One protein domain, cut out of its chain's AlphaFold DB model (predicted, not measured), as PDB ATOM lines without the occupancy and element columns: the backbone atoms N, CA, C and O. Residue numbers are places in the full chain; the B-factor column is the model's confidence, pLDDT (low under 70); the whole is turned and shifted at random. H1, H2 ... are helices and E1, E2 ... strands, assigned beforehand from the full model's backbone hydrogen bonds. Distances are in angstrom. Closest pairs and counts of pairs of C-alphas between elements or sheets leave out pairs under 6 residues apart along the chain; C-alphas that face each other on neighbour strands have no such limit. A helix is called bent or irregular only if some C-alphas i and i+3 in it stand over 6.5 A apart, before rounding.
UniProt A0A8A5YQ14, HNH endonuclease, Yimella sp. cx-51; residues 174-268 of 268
ATOM      1  N   THR A 174     -29.556  27.746  29.581       91.38
ATOM      2  CA  THR A 174     -29.994  28.854  28.715       91.38
ATOM      3  C   THR A 174     -30.291  30.150  29.466       91.38
ATOM      4  O   THR A 174     -30.209  31.236  28.892       91.38
ATOM      5  N   SER A 175     -30.646  30.078  30.751       88.88
ATOM      6  CA  SER A 175     -30.960  31.268  31.549       88.88
ATOM      7  C   SER A 175     -29.698  32.071  31.865       88.88
ATOM      8  O   SER A 175     -29.698  33.299  31.728       88.88
ATOM      9  N   VAL A 176     -28.611  31.387  32.233       87.12
ATOM     10  CA  VAL A 176     -27.288  31.997  32.437       87.12
ATOM     11  C   VAL A 176     -26.764  32.554  31.117       87.12
ATOM     12  O   VAL A 176     -26.419  33.733  31.052       87.12
ATOM     13  N   ALA A 177     -26.811  31.761  30.044       92.25
ATOM     14  CA  ALA A 177     -26.373  32.191  28.720       92.25
ATOM     15  C   ALA A 177     -27.127  33.431  28.214       92.25
ATOM     16  O   ALA A 177     -26.517  34.396  27.750       92.25
ATOM     17  N   LYS A 178     -28.460  33.458  28.361       92.62
ATOM     18  CA  LYS A 178     -29.275  34.621  27.992       92.62
ATOM     19  C   LYS A 178     -28.908  35.846  28.824       92.62
ATOM     20  O   LYS A 178     -28.827  36.944  28.278       92.62
ATOM     21  N   THR A 179     -28.701  35.668  30.127       89.75
ATOM     22  CA  THR A 179     -28.300  36.765  31.017       89.75
ATOM     23  C   THR A 179     -26.957  37.341  30.581       89.75
ATOM     24  O   THR A 179     -26.844  38.558  30.439       89.75
ATOM     25  N   ALA A 180     -25.977  36.483  30.287       91.19
ATOM     26  CA  ALA A 180     -24.688  36.898  29.749       91.19
ATOM     27  C   ALA A 180     -24.880  37.708  28.458       91.19
ATOM     28  O   ALA A 180     -24.476  38.864  28.381       91.19
ATOM     29  N   LEU A 181     -25.603  37.156  27.479       94.38
ATOM     30  CA  LEU A 181     -25.869  37.808  26.197       94.38
ATOM     31  C   LEU A 181     -26.525  39.193  26.342       94.38
ATOM     32  O   LEU A 181     -26.097  40.142  25.683       94.38
ATOM     33  N   ASP A 182     -27.545  39.315  27.193       92.19
ATOM     34  CA  ASP A 182     -28.297  40.559  27.392       92.19
ATOM     35  C   ASP A 182     -27.467  41.646  28.090       92.19
ATOM     36  O   ASP A 182     -27.633  42.836  27.808       92.19
ATOM     37  N   HIS A 183     -26.593  41.256  29.018       89.56
ATOM     38  CA  HIS A 183     -25.861  42.198  29.858       89.56
ATOM     39  C   HIS A 183     -24.460  42.535  29.339       89.56
ATOM     40  O   HIS A 183     -23.978  43.634  29.627       89.56
ATOM     41  N   THR A 184     -23.838  41.669  28.530       91.38
ATOM     42  CA  THR A 184     -22.490  41.885  27.979       91.38
ATOM     43  C   THR A 184     -22.297  43.280  27.366       91.38
ATOM     44  O   THR A 184     -21.304  43.912  27.710       91.38
ATOM     45  N   PRO A 185     -23.211  43.841  26.542       89.69
ATOM     46  CA  PRO A 185     -23.014  45.184  25.979       89.69
ATOM     47  C   PRO A 185     -22.926  46.296  27.034       89.69
ATOM     48  O   PRO A 185     -22.158  47.240  26.878       89.69
ATOM     49  N   ARG A 186     -23.696  46.189  28.124       86.44
ATOM     50  CA  ARG A 186     -23.704  47.188  29.207       86.44
ATOM     51  C   ARG A 186     -22.448  47.092  30.061       86.44
ATOM     52  O   ARG A 186     -21.919  48.112  30.479       86.44
ATOM     53  N   VAL A 187     -21.989  45.867  30.309       87.06
ATOM     54  CA  VAL A 187     -20.763  45.598  31.067       87.06
ATOM     55  C   VAL A 187     -19.529  46.022  30.267       87.06
ATOM     56  O   VAL A 187     -18.655  46.687  30.811       87.06
ATOM     57  N   ALA A 188     -19.495  45.736  28.965       87.88
ATOM     58  CA  ALA A 188     -18.416  46.166  28.077       87.88
ATOM     59  C   ALA A 188     -18.274  47.694  28.010       87.88
ATOM     60  O   ALA A 188     -17.171  48.201  27.875       87.88
ATOM     61  N   ALA A 189     -19.378  48.435  28.138       87.38
ATOM     62  CA  ALA A 189     -19.356  49.897  28.117       87.38
ATOM     63  C   ALA A 189     -18.722  50.535  29.367       87.38
ATOM     64  O   ALA A 189     -18.403  51.720  29.334       87.38
ATOM     65  N   VAL A 190     -18.589  49.786  30.468       84.44
ATOM     66  CA  VAL A 190     -18.063  50.306  31.742       84.44
ATOM     67  C   VAL A 190     -16.733  49.687  32.152       84.44
ATOM     68  O   VAL A 190     -16.026  50.294  32.947       84.44
ATOM     69  N   LEU A 191     -16.403  48.490  31.658       84.94
ATOM     70  CA  LEU A 191     -15.147  47.822  31.978       84.94
ATOM     71  C   LEU A 191     -14.013  48.318  31.078       84.94
ATOM     72  O   LEU A 191     -14.062  48.181  29.857       84.94
ATOM     73  N   ASP A 192     -12.948  48.803  31.704       83.50
ATOM     74  CA  ASP A 192     -11.740  49.246  31.022       83.50
ATOM     75  C   ASP A 192     -10.987  48.039  30.438       83.50
ATOM     76  O   ASP A 192     -10.501  47.172  31.171       83.50
ATOM     77  N   GLY A 193     -10.879  47.981  29.106       82.56
ATOM     78  CA  GLY A 193     -10.040  47.011  28.389       82.56
ATOM     79  C   GLY A 193     -10.523  45.557  28.413       82.56
ATOM     80  O   GLY A 193      -9.750  44.671  28.054       82.56
ATOM     81  N   ALA A 194     -11.762  45.290  28.838       86.06
ATOM     82  CA  ALA A 194     -12.320  43.940  28.844       86.06
ATOM     83  C   ALA A 194     -12.867  43.551  27.464       86.06
ATOM     84  O   ALA A 194     -13.796  44.170  26.943       86.06
ATOM     85  N   GLU A 195     -12.330  42.472  26.901       89.56
ATOM     86  CA  GLU A 195     -12.814  41.897  25.649       89.56
ATOM     87  C   GLU A 195     -14.130  41.136  25.852       89.56
ATOM     88  O   GLU A 195     -14.409  40.579  26.919       89.56
ATOM     89  N   ARG A 196     -14.939  41.043  24.792       90.44
ATOM     90  CA  ARG A 196     -16.254  40.376  24.831       90.44
ATOM     91  C   ARG A 196     -16.181  38.934  25.349       90.44
ATOM     92  O   ARG A 196     -17.014  38.535  26.160       90.44
ATOM     93  N   ASP A 197     -15.168  38.185  24.917       91.88
ATOM     94  CA  ASP A 197     -14.930  36.801  25.342       91.88
ATOM     95  C   ASP A 197     -14.618  36.702  26.842       91.88
ATOM     96  O   ASP A 197     -15.078  35.775  27.505       91.88
ATOM     97  N   GLN A 198     -13.895  37.679  27.400       90.06
ATOM     98  CA  GLN A 198     -13.591  37.724  28.833       90.06
ATOM     99  C   GLN A 198     -14.851  38.012  29.652       90.06
ATOM    100  O   GLN A 198     -15.071  37.396  30.692       90.06
ATOM    101  N   ILE A 199     -15.715  38.906  29.158       89.81
ATOM    102  CA  ILE A 199     -17.004  39.203  29.796       89.81
ATOM    103  C   ILE A 199     -17.914  37.971  29.761       89.81
ATOM    104  O   ILE A 199     -18.551  37.656  30.766       89.81
ATOM    105  N   PHE A 200     -17.953  37.235  28.645       91.06
ATOM    106  CA  PHE A 200     -18.675  35.964  28.591       91.06
ATOM    107  C   PHE A 200     -18.100  34.940  29.562       91.06
ATOM    108  O   PHE A 200     -18.864  34.392  30.350       91.06
ATOM    109  N   GLY A 201     -16.781  34.728  29.569       88.38
ATOM    110  CA  GLY A 201     -16.130  33.831  30.527       88.38
ATOM    111  C   GLY A 201     -16.518  34.150  31.971       88.38
ATOM    112  O   GLY A 201     -16.897  33.250  32.715       88.38
ATOM    113  N   TRP A 202     -16.550  35.436  32.328       86.12
ATOM    114  CA  TRP A 202     -16.938  35.894  33.661       86.12
ATOM    115  C   TRP A 202     -18.397  35.593  34.030       86.12
ATOM    116  O   TRP A 202     -18.678  35.203  35.160       86.12
ATOM    117  N   TYR A 203     -19.339  35.759  33.096       86.75
ATOM    118  CA  TYR A 203     -20.741  35.394  33.329       86.75
ATOM    119  C   TYR A 203     -20.950  33.879  33.408       86.75
ATOM    120  O   TYR A 203     -21.780  33.413  34.187       86.75
ATOM    121  N   LEU A 204     -20.239  33.125  32.571       86.75
ATOM    122  CA  LEU A 204     -20.430  31.686  32.399       86.75
ATOM    123  C   LEU A 204     -19.733  30.868  33.492       86.75
ATOM    124  O   LEU A 204     -20.141  29.741  33.745       86.75
ATOM    125  N   SER A 205     -18.736  31.439  34.175       83.44
ATOM    126  CA  SER A 205     -18.090  30.829  35.342       83.44
ATOM    127  C   SER A 205     -18.888  30.987  36.642       83.44
ATOM    128  O   SER A 205     -18.425  30.550  37.695       83.44
ATOM    129  N   LEU A 206     -20.040  31.667  36.614       78.69
ATOM    130  CA  LEU A 206     -20.871  31.849  37.799       78.69
ATOM    131  C   LEU A 206     -21.594  30.556  38.168       78.69
ATOM    132  O   LEU A 206     -22.120  29.854  37.305       78.69
ATOM    133  N   ASP A 207     -21.706  30.306  39.472       71.62
ATOM    134  CA  ASP A 207     -22.473  29.171  39.970       71.62
ATOM    135  C   ASP A 207     -23.937  29.230  39.494       71.62
ATOM    136  O   ASP A 207     -24.549  30.313  39.446       71.62
ATOM    137  N   PRO A 208     -24.555  28.073  39.186       68.56
ATOM    138  CA  PRO A 208     -25.983  28.004  38.922       68.56
ATOM    139  C   PRO A 208     -26.782  28.678  40.045       68.56
ATOM    140  O   PRO A 208     -26.628  28.366  41.222       68.56
ATOM    141  N   GLY A 209     -27.647  29.627  39.682       63.84
ATOM    142  CA  GLY A 209     -28.445  30.381  40.653       63.84
ATOM    143  C   GLY A 209     -27.786  31.653  41.201       63.84
ATOM    144  O   GLY A 209     -28.430  32.360  41.975       63.84
ATOM    145  N   ALA A 210     -26.579  32.025  40.750       66.44
ATOM    146  CA  ALA A 210     -25.923  33.277  41.153       66.44
ATOM    147  C   ALA A 210     -26.775  34.538  40.886       66.44
ATOM    148  O   ALA A 210     -26.609  35.555  41.564       66.44
ATOM    149  N   GLY A 211     -27.712  34.480  39.925       61.53
ATOM    150  CA  GLY A 211     -28.744  35.503  39.704       61.53
ATOM    151  C   GLY A 211     -28.192  36.905  39.423       61.53
ATOM    152  O   GLY A 211     -28.841  37.901  39.763       61.53
ATOM    153  N   SER A 212     -26.975  36.995  38.885       68.50
ATOM    154  CA  SER A 212     -26.208  38.233  38.825       68.50
ATOM    155  C   SER A 212     -26.787  39.234  37.824       68.50
ATOM    156  O   SER A 212     -27.222  38.885  36.729       68.50
ATOM    157  N   LYS A 213     -26.820  40.512  38.218       70.12
ATOM    158  CA  LYS A 213     -27.323  41.609  37.366       70.12
ATOM    159  C   LYS A 213     -26.476  42.874  37.443       70.12
ATOM    160  O   LYS A 213     -26.726  43.806  36.681       70.12
ATOM    161  N   GLN A 214     -25.534  42.939  38.384       79.69
ATOM    162  CA  GLN A 214     -24.808  44.159  38.714       79.69
ATOM    163  C   GLN A 214     -23.323  43.868  38.900       79.69
ATOM    164  O   GLN A 214     -22.952  42.880  39.532       79.69
ATOM    165  N   VAL A 215     -22.503  44.760  38.351       86.38
ATOM    166  CA  VAL A 215     -21.066  44.831  38.611       86.38
ATOM    167  C   VAL A 215     -20.875  45.507  39.966       86.38
ATOM    168  O   VAL A 215     -21.387  46.604  40.184       86.38
ATOM    169  N   HIS A 216     -20.173  44.839  40.872       87.75
ATOM    170  CA  HIS A 216     -19.779  45.361  42.172       87.75
ATOM    171  C   HIS A 216     -18.265  45.548  42.200       87.75
ATOM    172  O   HIS A 216     -17.527  44.577  42.032       87.75
ATOM    173  N   HIS A 217     -17.811  46.775  42.431       89.75
ATOM    174  CA  HIS A 217     -16.398  47.082  42.632       89.75
ATOM    175  C   HIS A 217     -15.935  46.632  44.014       89.75
ATOM    176  O   HIS A 217     -16.534  47.019  45.012       89.75
ATOM    177  N   VAL A 218     -14.838  45.881  44.066       89.12
ATOM    178  CA  VAL A 218     -14.219  45.447  45.325       89.12
ATOM    179  C   VAL A 218     -13.505  46.608  46.007       89.12
ATOM    180  O   VAL A 218     -13.718  46.864  47.190       89.12
ATOM    181  N   VAL A 219     -12.691  47.343  45.247       86.38
ATOM    182  CA  VAL A 219     -12.200  48.667  45.630       86.38
ATOM    183  C   VAL A 219     -12.993  49.692  44.841       86.38
ATOM    184  O   VAL A 219     -13.021  49.664  43.610       86.38
ATOM    185  N   SER A 220     -13.660  50.594  45.551       81.69
ATOM    186  CA  SER A 220     -14.536  51.586  44.942       81.69
ATOM    187  C   SER A 220     -13.791  52.529  43.992       81.69
ATOM    188  O   SER A 220     -12.630  52.887  44.198       81.69
ATOM    189  N   TRP A 221     -14.504  53.010  42.973       80.25
ATOM    190  CA  TRP A 221     -13.978  53.993  42.022       80.25
ATOM    191  C   TRP A 221     -13.574  55.314  42.700       80.25
ATOM    192  O   TRP A 221     -12.609  55.949  42.283       80.25
ATOM    193  N   TRP A 222     -14.260  55.721  43.779       80.69
ATOM    194  CA  TRP A 222     -13.923  56.946  44.517       80.69
ATOM    195  C   TRP A 222     -12.579  56.843  45.251       80.69
ATOM    196  O   TRP A 222     -11.944  57.865  45.497       80.69
ATOM    197  N   ALA A 223     -12.120  55.624  45.554       80.62
ATOM    198  CA  ALA A 223     -10.790  55.361  46.096       80.62
ATOM    199  C   ALA A 223      -9.702  55.293  44.999       80.62
ATOM    200  O   ALA A 223      -8.556  54.954  45.287       80.62
ATOM    201  N   GLY A 224     -10.046  55.618  43.744       77.69
ATOM    202  CA  GLY A 224      -9.118  55.701  42.614       77.69
ATOM    203  C   GLY A 224      -8.838  54.374  41.903       77.69
ATOM    204  O   GLY A 224      -7.937  54.319  41.069       77.69
ATOM    205  N   ALA A 225      -9.577  53.304  42.212       83.81
ATOM    206  CA  ALA A 225      -9.392  52.011  41.557       83.81
ATOM    207  C   ALA A 225     -10.047  51.955  40.165       83.81
ATOM    208  O   ALA A 225     -11.097  52.560  39.933       83.81
ATOM    209  N   SER A 226      -9.439  51.198  39.244       84.81
ATOM    210  CA  SER A 226      -9.958  51.016  37.883       84.81
ATOM    211  C   SER A 226     -11.227  50.161  37.861       84.81
ATOM    212  O   SER A 226     -11.417  49.264  38.694       84.81
ATOM    213  N   THR A 227     -12.090  50.401  36.870       86.94
ATOM    214  CA  THR A 227     -13.262  49.552  36.621       86.94
ATOM    215  C   THR A 227     -12.831  48.401  35.724       86.94
ATOM    216  O   THR A 227     -12.981  48.444  34.511       86.94
ATOM    217  N   SER A 228     -12.228  47.375  36.321       88.06
ATOM    218  CA  SER A 228     -11.669  46.225  35.602       88.06
ATOM    219  C   SER A 228     -12.237  44.906  36.121       88.06
ATOM    220  O   SER A 228     -12.763  44.838  37.237       88.06
ATOM    221  N   LEU A 229     -12.092  43.836  35.330       85.62
ATOM    222  CA  LEU A 229     -12.480  42.480  35.744       85.62
ATOM    223  C   LEU A 229     -11.766  42.037  37.029       85.62
ATOM    224  O   LEU A 229     -12.360  41.352  37.847       85.62
ATOM    225  N   LEU A 230     -10.524  42.482  37.246       88.06
ATOM    226  CA  LEU A 230      -9.725  42.142  38.430       88.06
ATOM    227  C   LEU A 230     -10.073  42.969  39.679       88.06
ATOM    228  O   LEU A 230      -9.510  42.736  40.743       88.06
ATOM    229  N   ASN A 231     -10.992  43.928  39.565       89.31
ATOM    230  CA  ASN A 231     -11.485  44.736  40.682       89.31
ATOM    231  C   ASN A 231     -13.015  44.641  40.824       89.31
ATOM    232  O   ASN A 231     -13.634  45.464  41.498       89.31
ATOM    233  N   SER A 232     -13.648  43.660  40.174       89.38
ATOM    234  CA  SER A 232     -15.107  43.574  40.112       89.38
ATOM    235  C   SER A 232     -15.633  42.162  40.354       89.38
ATOM    236  O   SER A 232     -15.008  41.174  39.987       89.38
ATOM    237  N   ALA A 233     -16.841  42.069  40.906       88.69
ATOM    238  CA  ALA A 233     -17.615  40.836  41.018       88.69
ATOM    239  C   ALA A 233     -19.040  41.035  40.472       88.69
ATOM    240  O   ALA A 233     -19.633  42.100  40.641       88.69
ATOM    241  N   LEU A 234     -19.612  40.011  39.836       87.06
ATOM    242  CA  LEU A 234     -21.014  40.013  39.414       87.06
ATOM    243  C   LEU A 234     -21.903  39.518  40.554       87.06
ATOM    244  O   LEU A 234     -21.818  38.358  40.950       87.06
ATOM    245  N   LEU A 235     -22.796  40.374  41.053       85.31
ATOM    246  CA  LEU A 235     -23.674  40.054  42.178       85.31
ATOM    247  C   LEU A 235     -25.156  40.219  41.822       85.31
ATOM    248  O   LEU A 235     -25.554  41.048  40.994       85.31
ATOM    249  N   CYS A 236     -26.002  39.412  42.464       85.12
ATOM    250  CA  CYS A 236     -27.439  39.672  42.521       85.12
ATOM    251  C   CYS A 236     -27.729  40.760  43.565       85.12
ATOM    252  O   CYS A 236     -26.928  41.001  44.468       85.12
ATOM    253  N   GLY A 237     -28.908  41.388  43.505       83.94
ATOM    254  CA  GLY A 237     -29.260  42.471  44.435       83.94
ATOM    255  C   GLY A 237     -29.266  42.063  45.916       83.94
ATOM    256  O   GLY A 237     -29.117  42.911  46.792       83.94
ATOM    257  N   THR A 238     -29.423  40.774  46.228       88.00
ATOM    258  CA  THR A 238     -29.319  40.269  47.605       88.00
ATOM    259  C   THR A 238     -27.867  40.163  48.057       88.00
ATOM    260  O   THR A 238     -27.526  40.736  49.088       88.00
ATOM    261  N   HIS A 239     -27.001  39.512  47.277       87.56
ATOM    262  CA  HIS A 239     -25.579  39.410  47.612       87.56
ATOM    263  C   HIS A 239     -24.885  40.773  47.612       87.56
ATOM    264  O   HIS A 239     -24.064  41.031  48.483       87.56
ATOM    265  N   HIS A 240     -25.291  41.687  46.729       89.00
ATOM    266  CA  HIS A 240     -24.772  43.051  46.721       89.00
ATOM    267  C   HIS A 240     -25.075  43.786  48.039       89.00
ATOM    268  O   HIS A 240     -24.196  44.417  48.623       89.00
ATOM    269  N   ARG A 241     -26.299  43.642  48.569       90.12
ATOM    270  CA  ARG A 241     -26.661  44.195  49.884       90.12
ATOM    271  C   ARG A 241     -25.891  43.541  51.025       90.12
ATOM    272  O   ARG A 241     -25.520  44.243  51.955       90.12
ATOM    273  N   ILE A 242     -25.673  42.227  50.975       90.94
ATOM    274  CA  ILE A 242     -24.915  41.498  52.005       90.94
ATOM    275  C   ILE A 242     -23.468  41.990  52.054       90.94
ATOM    276  O   ILE A 242     -22.992  42.314  53.136       90.94
ATOM    277  N   VAL A 243     -22.808  42.112  50.899       90.88
ATOM    278  CA  VAL A 243     -21.426  42.603  50.805       90.88
ATOM    279  C   VAL A 243     -21.282  43.983  51.445       90.88
ATOM    280  O   VAL A 243     -20.401  44.175  52.276       90.88
ATOM    281  N   HIS A 244     -22.197  44.910  51.145       90.38
ATOM    282  CA  HIS A 244     -22.189  46.235  51.768       90.38
ATOM    283  C   HIS A 244     -22.563  46.225  53.255       90.38
ATOM    284  O   HIS A 244     -21.977  46.971  54.031       90.38
ATOM    285  N   ARG A 245     -23.544  45.413  53.666       93.06
ATOM    286  CA  ARG A 245     -23.992  45.332  55.066       93.06
ATOM    287  C   ARG A 245     -22.904  44.765  55.978       93.06
ATOM    288  O   ARG A 245     -22.755  45.238  57.099       93.06
ATOM    289  N   ASP A 246     -22.195  43.740  55.510       92.12
ATOM    290  CA  ASP A 246     -21.236  42.974  56.314       92.12
ATOM    291  C   ASP A 246     -19.783  43.449  56.136       92.12
ATOM    292  O   ASP A 246     -18.877  42.823  56.691       92.12
ATOM    293  N   ASP A 247     -19.582  44.539  55.385       88.75
ATOM    294  CA  ASP A 247     -18.283  45.138  55.047       88.75
ATOM    295  C   ASP A 247     -17.292  44.105  54.481       88.75
ATOM    296  O   ASP A 247     -16.172  43.892  54.965       88.75
ATOM    297  N   LEU A 248     -17.768  43.364  53.476       91.69
ATOM    298  CA  LEU A 248     -16.965  42.350  52.807       91.69
ATOM    299  C   LEU A 248     -16.081  42.995  51.738       91.69
ATOM    300  O   LEU A 248     -16.537  43.799  50.930       91.69
ATOM    301  N   THR A 249     -14.827  42.561  51.695       91.69
ATOM    302  CA  THR A 249     -13.901  42.780  50.583       91.69
ATOM    303  C   THR A 249     -13.627  41.448  49.879       91.69
ATOM    304  O   THR A 249     -14.095  40.393  50.317       91.69
ATOM    305  N   ALA A 250     -12.890  41.467  48.774       91.38
ATOM    306  CA  ALA A 250     -12.601  40.258  48.023       91.38
ATOM    307  C   ALA A 250     -11.201  40.252  47.420       91.38
ATOM    308  O   ALA A 250     -10.598  41.286  47.152       91.38
ATOM    309  N   THR A 251     -10.714  39.050  47.147       90.12
ATOM    310  CA  THR A 251      -9.629  38.823  46.197       90.12
ATOM    311  C   THR A 251     -10.247  38.314  44.901       90.12
ATOM    312  O   THR A 251     -10.906  37.269  44.906       90.12
ATOM    313  N   VAL A 252     -10.049  39.045  43.803       87.94
ATOM    314  CA  VAL A 252     -10.558  38.678  42.474       87.94
ATOM    315  C   VAL A 252      -9.406  38.172  41.618       87.94
ATOM    316  O   VAL A 252      -8.415  38.867  41.409       87.94
ATOM    317  N   THR A 253      -9.545  36.952  41.119       80.81
ATOM    318  CA  THR A 253      -8.723  36.412  40.036       80.81
ATOM    319  C   THR A 253      -9.570  36.333  38.768       80.81
ATOM    320  O   THR A 253     -10.789  36.479  38.823       80.81
ATOM    321  N   GLY A 254      -8.946  36.068  37.616       69.25
ATOM    322  CA  GLY A 254      -9.683  35.896  36.356       69.25
ATOM    323  C   GLY A 254     -10.725  34.766  36.372       69.25
ATOM    324  O   GLY A 254     -11.584  34.737  35.501       69.25
ATOM    325  N   GLU A 255     -10.672  33.865  37.360       69.50
ATOM    326  CA  GLU A 255     -11.523  32.668  37.441       69.50
ATOM    327  C   GLU A 255     -12.371  32.598  38.719       69.50
ATOM    328  O   GLU A 255     -13.334  31.835  38.782       69.50
ATOM    329  N   ARG A 256     -12.018  33.344  39.775       76.88
ATOM    330  CA  ARG A 256     -12.664  33.211  41.086       76.88
ATOM    331  C   ARG A 256     -12.693  34.527  41.846       76.88
ATOM    332  O   ARG A 256     -11.712  35.260  41.902       76.88
ATOM    333  N   VAL A 257     -13.805  34.756  42.538       85.62
ATOM    334  CA  VAL A 257     -13.929  35.787  43.572       85.62
ATOM    335  C   VAL A 257     -13.943  35.100  44.930       85.62
ATOM    336  O   VAL A 257     -14.786  34.244  45.186       85.62
ATOM    337  N   THR A 258     -13.007  35.463  45.801       89.25
ATOM    338  CA  THR A 258     -12.965  34.981  47.187       89.25
ATOM    339  C   THR A 258     -13.307  36.134  48.113       89.25
ATOM    340  O   THR A 258     -12.612  37.143  48.092       89.25
ATOM    341  N   TRP A 259     -14.381  35.995  48.889       90.94
ATOM    342  CA  TRP A 259     -14.853  37.029  49.809       90.94
ATOM    343  C   TRP A 259     -14.248  36.847  51.199       90.94
ATOM    344  O   TRP A 259     -14.203  35.739  51.731       90.94
ATOM    345  N   GLN A 260     -13.859  37.955  51.817       91.94
ATOM    346  CA  GLN A 260     -13.395  38.015  53.196       91.94
ATOM    347  C   GLN A 260     -13.942  39.268  53.881       91.94
ATOM    348  O   GLN A 260     -14.259  40.261  53.231       91.94
ATOM    349  N   ARG A 261     -14.041  39.256  55.212       88.38
ATOM    350  CA  ARG A 261     -14.313  40.494  55.958       88.38
ATOM    351  C   ARG A 261     -13.118  41.429  55.830       88.38
ATOM    352  O   ARG A 261     -11.976  40.962  55.898       88.38
ATOM    353  N   ALA A 262     -13.367  42.727  55.681       77.12
ATOM    354  CA  ALA A 262     -12.307  43.708  55.847       77.12
ATOM    355  C   ALA A 262     -11.683  43.514  57.242       77.12
ATOM    356  O   ALA A 262     -12.394  43.424  58.247       77.12
ATOM    357  N   LYS A 263     -10.352  43.372  57.319       69.06
ATOM    358  CA  LYS A 263      -9.683  43.428  58.624       69.06
ATOM    359  C   LYS A 263      -9.971  44.811  59.195       69.06
ATOM    360  O   LYS A 263      -9.691  45.802  58.522       69.06
ATOM    361  N   ALA A 264     -10.502  44.872  60.416       55.56
ATOM    362  CA  ALA A 264     -10.500  46.118  61.166       55.56
ATOM    363  C   ALA A 264      -9.055  46.623  61.166       55.56
ATOM    364  O   ALA A 264      -8.147  45.863  61.513       55.56
ATOM    365  N   ALA A 265      -8.832  47.853  60.702       51.91
ATOM    366  CA  ALA A 265      -7.538  48.485  60.885       51.91
ATOM    367  C   ALA A 265      -7.241  48.431  62.388       51.91
ATOM    368  O   ALA A 265      -8.002  48.990  63.179       51.91
ATOM    369  N   GLU A 266      -6.204  47.691  62.791       43.41
ATOM    370  CA  GLU A 266      -5.671  47.800  64.144       43.41
ATOM    371  C   GLU A 266      -5.203  49.245  64.287       43.41
ATOM    372  O   GLU A 266      -4.200  49.661  63.706       43.41
ATOM    373  N   VAL A 267      -6.022  50.039  64.972       44.34
ATOM    374  CA  VAL A 267      -5.679  51.396  65.367       44.34
ATOM    375  C   VAL A 267      -4.570  51.254  66.405       44.34
ATOM    376  O   VAL A 267      -4.822  50.766  67.506       44.34
ATOM    377  N   ALA A 268      -3.347  51.595  65.998       39.34
ATOM    378  CA  ALA A 268      -2.201  51.771  66.883       39.34
ATOM    379  C   ALA A 268      -2.344  53.048  67.724       39.34
ATOM    380  O   ALA A 268      -2.905  54.039  67.196       39.34
TER     381      ALA A 268
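What this domain is: This is residues 174 to 268 of the 268 residues of the protein "HNH endonuclease" of Yimella sp. cx-51 (UniProt A0A8A5YQ14). A helical hairpin, H1 and H2, makes one end of an elongated body; a short two-stranded hairpin, E1 and E2, is in the middle, and on its other side come H3 and a second two-stranded hairpin, E3 and E4. The joins between these parts are thin, and residues 263 to 268 trail away as a tail that adds to the length. The printed part has 95 residues with three named helices and four named strands, in the order H1 H2 E1 E2 H3 E3 E4; it is of the mixed class, helices and strands, and both sheets are antiparallel pairs. The whole is compact by its radius of gyration of the C-alphas, 13.9 A, and its C-alphas span 51 by 28 by 20 A.

Where its parts are: Find C-alpha 174 at (-29.994, 28.854, 28.715); from there H1 runs 20.8 A to residue 188. H1 is irregular: C-alphas 182 and 185 are 7.2 A apart. H2, residues 196 to 204, measures 12.3 A. Look next for E1 at residues 214 to 217, then for E2 at residues 232 to 235, which starts with C-alpha 232 at (-15.107, 43.574, 40.112). H3, residues 237 to 245, measures 12.2 A. E3, residues 248 to 252, covers 12.7 A, and E4, residues 257 to 261, covers 13.3 A and ends with C-alpha 261 at (-14.313, 40.494, 55.958).

How they stand to each other: Begin with the helical hairpin: H1 and H2 touch, closest at the C-alphas of Ala 180 and Tyr 203, 5.5 A apart, and run opposite ways at a steep tilt of 42 degrees. In H2 and H3 every O i to N i+4 pair is within hydrogen-bond range; in H1, 9 of 11 are. The closest C-alphas of H2 and E2, those of Tyr 203 and Leu 234, are 7.6 A apart. In the antiparallel hairpin E1 and E2, look at N 216 and O 233, within hydrogen-bond range at 2.8 A. The closest C-alphas of E1 and H3, those of His 216 and His 240, are 7.1 A apart. In the hairpin E3 and E4, also antiparallel, N 249 and O 260 are 2.8 A apart. The closest C-alphas of E2 and E4, those of Ala 233 and Val 257, are 6.8 A apart. H1 and H3 are apart.

The domain as a whole: The two C-alphas farthest apart are those of Thr 174 and Ala 268, 52.5 A. The printed part has no cut, and Ala 268 is the chain's last residue. The link from E1 to E2, 14 residues, is long. Mean pLDDT of the printed part is 83.2; look for values under 70 at residues 208 to 212, 254 to 255 and 263 to 268.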